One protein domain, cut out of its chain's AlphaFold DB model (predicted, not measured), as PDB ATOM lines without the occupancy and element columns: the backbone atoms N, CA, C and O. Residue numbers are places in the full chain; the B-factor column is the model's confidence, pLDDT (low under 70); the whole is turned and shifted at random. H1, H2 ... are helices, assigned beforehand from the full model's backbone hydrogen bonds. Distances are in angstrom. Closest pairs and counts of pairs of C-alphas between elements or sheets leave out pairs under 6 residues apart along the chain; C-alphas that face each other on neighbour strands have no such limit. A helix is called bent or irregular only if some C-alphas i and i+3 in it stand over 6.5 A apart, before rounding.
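AT A GLANCE: This is residues 584 to 642 of the 642 residues of the protein "SapC family protein" of Duganella sp. LX47W (UniProt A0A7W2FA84). A short helical hairpin, H1 and H2, stands beside one longer helix, H3, which runs almost parallel to H1 across a gap with few contacts, the three forming a loose triangle of helices. A long loop, residues 605 to 616, leads from the end of H2 round to the start of H3, and residues 632 to 642, of which 632 is the last residue of H3, stick out as a tail that adds to the length. The printed part has 59 residues with three named helices, in the order H1, H2, H3, and no named strand; the class is all helix. It is only just loose, close to compact, with a radius of gyration of the C-alphas of 12.6 A, and elongated, with spans of 38 by 23 by 17 A.

HOW THE PARTS SIT: H3, residues 617 to 632, is the longest helix and touches no helix. It is close to but not clearly touching H1, residues 585 to 592: their closest C-alphas, those of Val 588 and Gln 630, are 8.0 A apart. H1 and H3 run the same way at a shallow tilt of 4 degrees, with their centres 13.2 A apart. H1 touches H2, residues 596 to 604, and their closest C-alphas, those of Phe 587 and Ala 599, are 5.2 A apart. These two form a helical hairpin, running opposite ways at a shallow tilt of 25 degrees. H2 and H3 are apart. In H1, H2 and H3, every O i to N i+4 pair is within hydrogen-bond range.

IN THESE COORDINATES: H3 has 16 residues and measures 22.4 A from C-alpha 617 at (258.047, 238.883, 286.861) to C-alpha 632 at (267.507, 240.425, 307.081). H1 has 8 residues, begins with C-alpha 585 at (264.572, 225.939, 297.106), and measures 10.6 A from first to last C-alpha. H2 has 9 residues and measures 12.9 A, ending with C-alpha 604 at (274.326, 235.280, 290.234). No helix is bent or irregular.

THE WHOLE: The C-alphas farthest apart, those of Tyr 615 and Arg 640, are 38.5 A from each other. Residues 614 to 619, of which 617 to 619 belong to H3, stand free, as do residues 632 to 642. Without these stretches the body has 42 residues and spans 25 by 20 by 13 A. The link from H1 to H2 is tight, with 3 residues, and the link from H2 to H3 is long, with 12. The printed part has no cut and ends at residue 642, the chain's last residue. The mean pLDDT of the printed part is 76.3, and the model's confidence is low, under 70, in residues 632 to 642.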
ATOM      1  N   PRO A 584     263.258 229.317 294.858       82.62
ATOM      2  CA  PRO A 584     264.230 229.605 295.923       82.62
ATOM      3  C   PRO A 584     264.746 228.363 296.668       82.62
ATOM      4  O   PRO A 584     265.505 228.501 297.625       82.62
ATOM      5  N   THR A 585     264.325 227.148 296.295       86.31
ATOM      6  CA  THR A 585     264.572 225.939 297.106       86.31
ATOM      7  C   THR A 585     266.060 225.676 297.347       86.31
ATOM      8  O   THR A 585     266.457 225.409 298.480       86.31
ATOM      9  N   HIS A 586     266.885 225.759 296.300       88.94
ATOM     10  CA  HIS A 586     268.319 225.503 296.388       88.94
ATOM     11  C   HIS A 586     269.020 226.562 297.246       88.94
ATOM     12  O   HIS A 586     269.760 226.220 298.167       88.94
ATOM     13  N   PHE A 587     268.687 227.840 297.034       88.69
ATOM     14  CA  PHE A 587     269.162 228.953 297.857       88.69
ATOM     15  C   PHE A 587     268.898 228.730 299.352       88.69
ATOM     16  O   PHE A 587     269.815 228.806 300.170       88.69
ATOM     17  N   VAL A 588     267.651 228.414 299.719       85.75
ATOM     18  CA  VAL A 588     267.263 228.203 301.123       85.75
ATOM     19  C   VAL A 588     268.030 227.030 301.733       85.75
ATOM     20  O   VAL A 588     268.487 227.131 302.869       85.75
ATOM     21  N   ARG A 589     268.242 225.944 300.978       86.19
ATOM     22  CA  ARG A 589     269.040 224.799 301.440       86.19
ATOM     23  C   ARG A 589     270.493 225.159 301.699       86.19
ATOM     24  O   ARG A 589     271.027 224.778 302.737       86.19
ATOM     25  N   LEU A 590     271.125 225.900 300.792       87.94
ATOM     26  CA  LEU A 590     272.502 226.359 300.971       87.94
ATOM     27  C   LEU A 590     272.624 227.251 302.213       87.94
ATOM     28  O   LEU A 590     273.523 227.050 303.031       87.94
ATOM     29  N   MET A 591     271.664 228.160 302.416       85.81
ATOM     30  CA  MET A 591     271.599 229.009 303.608       85.81
ATOM     31  C   MET A 591     271.436 228.196 304.900       85.81
ATOM     32  O   MET A 591     272.165 228.435 305.864       85.81
ATOM     33  N   GLN A 592     270.534 227.209 304.917       85.12
ATOM     34  CA  GLN A 592     270.314 226.310 306.060       85.12
ATOM     35  C   GLN A 592     271.532 225.426 306.360       85.12
ATOM     36  O   GLN A 592     271.830 225.168 307.523       85.12
ATOM     37  N   ALA A 593     272.263 225.003 305.327       86.00
ATOM     38  CA  ALA A 593     273.502 224.239 305.454       86.00
ATOM     39  C   ALA A 593     274.724 225.107 305.819       86.00
ATOM     40  O   ALA A 593     275.829 224.583 305.947       86.00
ATOM     41  N   GLY A 594     274.562 226.429 305.953       85.25
ATOM     42  CA  GLY A 594     275.654 227.360 306.250       85.25
ATOM     43  C   GLY A 594     276.596 227.658 305.073       85.25
ATOM     44  O   GLY A 594     277.580 228.369 305.261       85.25
ATOM     45  N   ARG A 595     276.288 227.176 303.861       87.19
ATOM     46  CA  ARG A 595     277.068 227.361 302.618       87.19
ATOM     47  C   ARG A 595     276.693 228.679 301.933       87.19
ATOM     48  O   ARG A 595     276.062 228.709 300.878       87.19
ATOM     49  N   ARG A 596     276.974 229.791 302.613       84.81
ATOM     50  CA  ARG A 596     276.460 231.128 302.254       84.81
ATOM     51  C   ARG A 596     277.101 231.718 300.998       84.81
ATOM     52  O   ARG A 596     276.424 232.396 300.235       84.81
ATOM     53  N   ASP A 597     278.385 231.465 300.793       87.25
ATOM     54  CA  ASP A 597     279.133 231.812 299.583       87.25
ATOM     55  C   ASP A 597     278.507 231.169 298.340       87.25
ATOM     56  O   ASP A 597     278.218 231.853 297.360       87.25
ATOM     57  N   GLU A 598     278.183 229.881 298.421       88.62
ATOM     58  CA  GLU A 598     277.486 229.170 297.350       88.62
ATOM     59  C   GLU A 598     276.057 229.678 297.149       88.62
ATOM     60  O   GLU A 598     275.606 229.799 296.012       88.62
ATOM     61  N   ALA A 599     275.355 230.037 298.229       87.50
ATOM     62  CA  ALA A 599     274.026 230.638 298.132       87.50
ATOM     63  C   ALA A 599     274.061 231.972 297.364       87.50
ATOM     64  O   ALA A 599     273.181 232.230 296.545       87.50
ATOM     65  N   LEU A 600     275.084 232.805 297.586       86.25
ATOM     66  CA  LEU A 600     275.283 234.054 296.844       86.25
ATOM     67  C   LEU A 600     275.664 233.799 295.381       86.25
ATOM     68  O   LEU A 600     275.123 234.459 294.498       86.25
ATOM     69  N   LEU A 601     276.540 232.827 295.109       87.31
ATOM     70  CA  LEU A 601     276.882 232.438 293.736       87.31
ATOM     71  C   LEU A 601     275.650 231.948 292.968       87.31
ATOM     72  O   LEU A 601     275.447 232.353 291.827       87.31
ATOM     73  N   HIS A 602     274.785 231.162 293.610       86.94
ATOM     74  CA  HIS A 602     273.528 230.699 293.027       86.94
ATOM     75  C   HIS A 602     272.591 231.855 292.625       86.94
ATOM     76  O   HIS A 602     271.882 231.746 291.626       86.94
ATOM     77  N   LEU A 603     272.595 232.988 293.345       84.06
ATOM     78  CA  LEU A 603     271.828 234.185 292.954       84.06
ATOM     79  C   LEU A 603     272.362 234.863 291.686       84.06
ATOM     80  O   LEU A 603     271.616 235.578 291.023       84.06
ATOM     81  N   LEU A 604     273.643 234.669 291.375       84.56
ATOM     82  CA  LEU A 604     274.326 235.280 290.234       84.56
ATOM     83  C   LEU A 604     274.431 234.329 289.029       84.56
ATOM     84  O   LEU A 604     274.809 234.767 287.943       84.56
ATOM     85  N   ASP A 605     274.099 233.046 289.201       83.69
ATOM     86  CA  ASP A 605     274.176 232.038 288.144       83.69
ATOM     87  C   ASP A 605     273.006 232.191 287.158       83.69
ATOM     88  O   ASP A 605     271.861 231.796 287.414       83.69
ATOM     89  N   TYR A 606     273.293 232.795 286.004       81.75
ATOM     90  CA  TYR A 606     272.289 232.974 284.962       81.75
ATOM     91  C   TYR A 606     271.850 231.649 284.338       81.75
ATOM     92  O   TYR A 606     270.651 231.426 284.163       81.75
ATOM     93  N   ASP A 607     272.806 230.776 284.021       83.00
ATOM     94  CA  ASP A 607     272.574 229.587 283.202       83.00
ATOM     95  C   ASP A 607     271.792 228.511 283.954       83.00
ATOM     96  O   ASP A 607     270.919 227.870 283.365       83.00
ATOM     97  N   ARG A 608     272.071 228.331 285.252       84.50
ATOM     98  CA  ARG A 608     271.435 227.293 286.079       84.50
ATOM     99  C   ARG A 608     270.222 227.775 286.862       84.50
ATOM    100  O   ARG A 608     269.428 226.940 287.288       84.50
ATOM    101  N   ASN A 609     270.061 229.085 287.050       83.38
ATOM    102  CA  ASN A 609     268.998 229.650 287.879       83.38
ATOM    103  C   ASN A 609     268.226 230.777 287.169       83.38
ATOM    104  O   ASN A 609     267.078 230.566 286.767       83.38
ATOM    105  N   LEU A 610     268.820 231.968 286.996       80.25
ATOM    106  CA  LEU A 610     268.045 233.177 286.657       80.25
ATOM    107  C   LEU A 610     267.285 233.060 285.332       80.25
ATOM    108  O   LEU A 610     266.147 233.529 285.232       80.25
ATOM    109  N   ARG A 611     267.866 232.391 284.327       82.31
ATOM    110  CA  ARG A 611     267.225 232.111 283.032       82.31
ATOM    111  C   ARG A 611     265.847 231.467 283.182       82.31
ATOM    112  O   ARG A 611     264.965 231.698 282.352       82.31
ATOM    113  N   TYR A 612     265.655 230.667 284.223       82.44
ATOM    114  CA  TYR A 612     264.420 229.936 284.448       82.44
ATOM    115  C   TYR A 612     263.386 230.713 285.259       82.44
ATOM    116  O   TYR A 612     262.270 230.235 285.383       82.44
ATOM    117  N   LEU A 613     263.704 231.906 285.770       77.44
ATOM    118  CA  LEU A 613     262.782 232.718 286.575       77.44
ATOM    119  C   LEU A 613     262.198 233.917 285.822       77.44
ATOM    120  O   LEU A 613     261.124 234.403 286.169       77.44
ATOM    121  N   VAL A 614     262.877 234.397 284.776       78.38
ATOM    122  CA  VAL A 614     262.516 235.649 284.078       78.38
ATOM    123  C   VAL A 614     261.173 235.609 283.341       78.38
ATOM    124  O   VAL A 614     260.665 236.653 282.942       78.38
ATOM    125  N   TYR A 615     260.578 234.426 283.161       78.44
ATOM    126  CA  TYR A 615     259.290 234.291 282.480       78.44
ATOM    127  C   TYR A 615     258.104 234.790 283.321       78.44
ATOM    128  O   TYR A 615     257.049 235.066 282.752       78.44
ATOM    129  N   ASP A 616     258.259 234.888 284.646       80.75
ATOM    130  CA  ASP A 616     257.225 235.345 285.573       80.75
ATOM    131  C   ASP A 616     257.770 236.478 286.462       80.75
ATOM    132  O   ASP A 616     258.349 236.225 287.523       80.75
ATOM    133  N   PRO A 617     257.589 237.749 286.066       79.69
ATOM    134  CA  PRO A 617     258.047 238.883 286.861       79.69
ATOM    135  C   PRO A 617     257.394 238.976 288.249       79.69
ATOM    136  O   PRO A 617     257.981 239.570 289.154       79.69
ATOM    137  N   VAL A 618     256.182 238.431 288.427       83.25
ATOM    138  CA  VAL A 618     255.476 238.432 289.720       83.25
ATOM    139  C   VAL A 618     256.118 237.407 290.647       83.25
ATOM    140  O   VAL A 618     256.499 237.749 291.768       83.25
ATOM    141  N   LEU A 619     256.328 236.190 290.142       82.19
ATOM    142  CA  LEU A 619     257.032 235.144 290.870       82.19
ATOM    143  C   LEU A 619     258.455 235.576 291.209       82.19
ATOM    144  O   LEU A 619     258.862 235.423 292.354       82.19
ATOM    145  N   LEU A 620     259.191 236.166 290.260       83.00
ATOM    146  CA  LEU A 620     260.540 236.682 290.489       83.00
ATOM    147  C   LEU A 620     260.564 237.727 291.615       83.00
ATOM    148  O   LEU A 620     261.432 237.669 292.488       83.00
ATOM    149  N   ALA A 621     259.595 238.648 291.648       82.81
ATOM    150  CA  ALA A 621     259.488 239.641 292.715       82.81
ATOM    151  C   ALA A 621     259.209 238.996 294.085       82.81
ATOM    152  O   ALA A 621     259.891 239.317 295.061       82.81
ATOM    153  N   ALA A 622     258.269 238.050 294.161       82.50
ATOM    154  CA  ALA A 622     257.963 237.317 295.394       82.50
ATOM    155  C   ALA A 622     259.163 236.488 295.889       82.50
ATOM    156  O   ALA A 622     259.498 236.466 297.074       82.50
ATOM    157  N   ASN A 623     259.866 235.857 294.954       82.69
ATOM    158  CA  ASN A 623     261.106 235.129 295.181       82.69
ATOM    159  C   ASN A 623     262.228 236.043 295.695       82.69
ATOM    160  O   ASN A 623     262.955 235.662 296.609       82.69
ATOM    161  N   THR A 624     262.313 237.278 295.201       80.69
ATOM    162  CA  THR A 624     263.275 238.281 295.683       80.69
ATOM    163  C   THR A 624     262.941 238.781 297.093       80.69
ATOM    164  O   THR A 624     263.838 238.979 297.913       80.69
ATOM    165  N   GLN A 625     261.657 238.942 297.425       80.69
ATOM    166  CA  GLN A 625     261.238 239.286 298.790       80.69
ATOM    167  C   GLN A 625     261.623 238.195 299.797       80.69
ATOM    168  O   GLN A 625     262.071 238.507 300.900       80.69
ATOM    169  N   GLU A 626     261.523 236.921 299.405       76.38
ATOM    170  CA  GLU A 626     261.980 235.801 300.232       76.38
ATOM    171  C   GLU A 626     263.489 235.868 300.510       76.38
ATOM    172  O   GLU A 626     263.899 235.641 301.646       76.38
ATOM    173  N   ILE A 627     264.311 236.261 299.527       78.75
ATOM    174  CA  ILE A 627     265.750 236.509 299.743       78.75
ATOM    175  C   ILE A 627     265.939 237.575 300.818       78.75
ATOM    176  O   ILE A 627     266.668 237.353 301.781       78.75
ATOM    177  N   SER A 628     265.266 238.720 300.675       76.94
ATOM    178  CA  SER A 628     265.369 239.824 301.633       76.94
ATOM    179  C   SER A 628     265.010 239.369 303.051       76.94
ATOM    180  O   SER A 628     265.721 239.676 304.004       76.94
ATOM    181  N   ARG A 629     263.974 238.538 303.206       77.31
ATOM    182  CA  ARG A 629     263.592 237.952 304.499       77.31
ATOM    183  C   ARG A 629     264.673 237.029 305.080       77.31
ATOM    184  O   ARG A 629     264.962 237.105 306.269       77.31
ATOM    185  N   GLN A 630     265.283 236.178 304.257       74.38
ATOM    186  CA  GLN A 630     266.362 235.277 304.692       74.38
ATOM    187  C   GLN A 630     267.654 236.044 305.031       74.38
ATOM    188  O   GLN A 630     268.374 235.668 305.954       74.38
ATOM    189  N   LEU A 631     267.935 237.139 304.317       74.19
ATOM    190  CA  LEU A 631     269.116 237.981 304.528       74.19
ATOM    191  C   LEU A 631     268.943 239.002 305.662       74.19
ATOM    192  O   LEU A 631     269.918 239.351 306.307       74.19
ATOM    193  N   THR A 632     267.739 239.483 305.961       68.06
ATOM    194  CA  THR A 632     267.507 240.425 307.081       68.06
ATOM    195  C   THR A 632     267.693 239.777 308.456       68.06
ATOM    196  O   THR A 632     268.023 240.465 309.417       68.06
ATOM    197  N   GLY A 633     267.566 238.449 308.553       60.91
ATOM    198  CA  GLY A 633     267.962 237.671 309.734       60.91
ATOM    199  C   GLY A 633     269.476 237.439 309.866       60.91
ATOM    200  O   GLY A 633     269.919 236.805 310.824       60.91
ATOM    201  N   TRP A 634     270.283 237.913 308.911       57.44
ATOM    202  CA  TRP A 634     271.731 237.734 308.895       57.44
ATOM    203  C   TRP A 634     272.428 238.796 309.752       57.44
ATOM    204  O   TRP A 634     272.437 239.980 309.424       57.44
ATOM    205  N   GLN A 635     273.080 238.368 310.833       50.81
ATOM    206  CA  GLN A 635     274.177 239.133 311.424       50.81
ATOM    207  C   GLN A 635     275.463 238.744 310.692       50.81
ATOM    208  O   GLN A 635     275.825 237.564 310.653       50.81
ATOM    209  N   ALA A 636     276.122 239.727 310.074       45.75
ATOM    210  CA  ALA A 636     277.391 239.520 309.390       45.75
ATOM    211  C   ALA A 636     278.410 238.899 310.366       45.75
ATOM    212  O   ALA A 636     278.640 239.466 311.436       45.75
ATOM    213  N   PRO A 637     279.027 237.749 310.042       46.47
ATOM    214  CA  PRO A 637     280.223 237.317 310.750       46.47
ATOM    215  C   PRO A 637     281.314 238.364 310.523       46.47
ATOM    216  O   PRO A 637     281.411 238.903 309.419       46.47
ATOM    217  N   GLU A 638     282.139 238.634 311.539       43.31
ATOM    218  CA  GLU A 638     283.372 239.402 311.354       43.31
ATOM    219  C   GLU A 638     284.116 238.851 310.139       43.31
ATOM    220  O   GLU A 638     284.437 237.659 310.079       43.31
ATOM    221  N   CYS A 639     284.318 239.722 309.151       34.53
ATOM    222  CA  CYS A 639     285.008 239.415 307.913       34.53
ATOM    223  C   CYS A 639     286.384 238.838 308.271       34.53
ATOM    224  O   CYS A 639     287.267 239.564 308.723       34.53
ATOM    225  N   ARG A 640     286.561 237.521 308.140       43.19
ATOM    226  CA  ARG A 640     287.890 236.916 308.164       43.19
ATOM    227  C   ARG A 640     288.356 236.841 306.726       43.19
ATOM    228  O   ARG A 640     287.834 236.028 305.971       43.19
ATOM    229  N   ASP A 641     289.320 237.696 306.399       36.91
ATOM    230  CA  ASP A 641     290.082 237.685 305.152       36.91
ATOM    231  C   ASP A 641     290.488 236.252 304.776       36.91
ATOM    232  O   ASP A 641     291.389 235.688 305.407       36.91
ATOM    233  N   ARG A 642     289.834 235.674 303.761       31.30
ATOM    234  CA  ARG A 642     290.363 234.605 302.903       31.30
ATOM    235  C   ARG A 642     289.745 234.657 301.519       31.30
ATOM    236  O   ARG A 642     288.499 234.715 301.445       31.30
TER     237      ARG A 642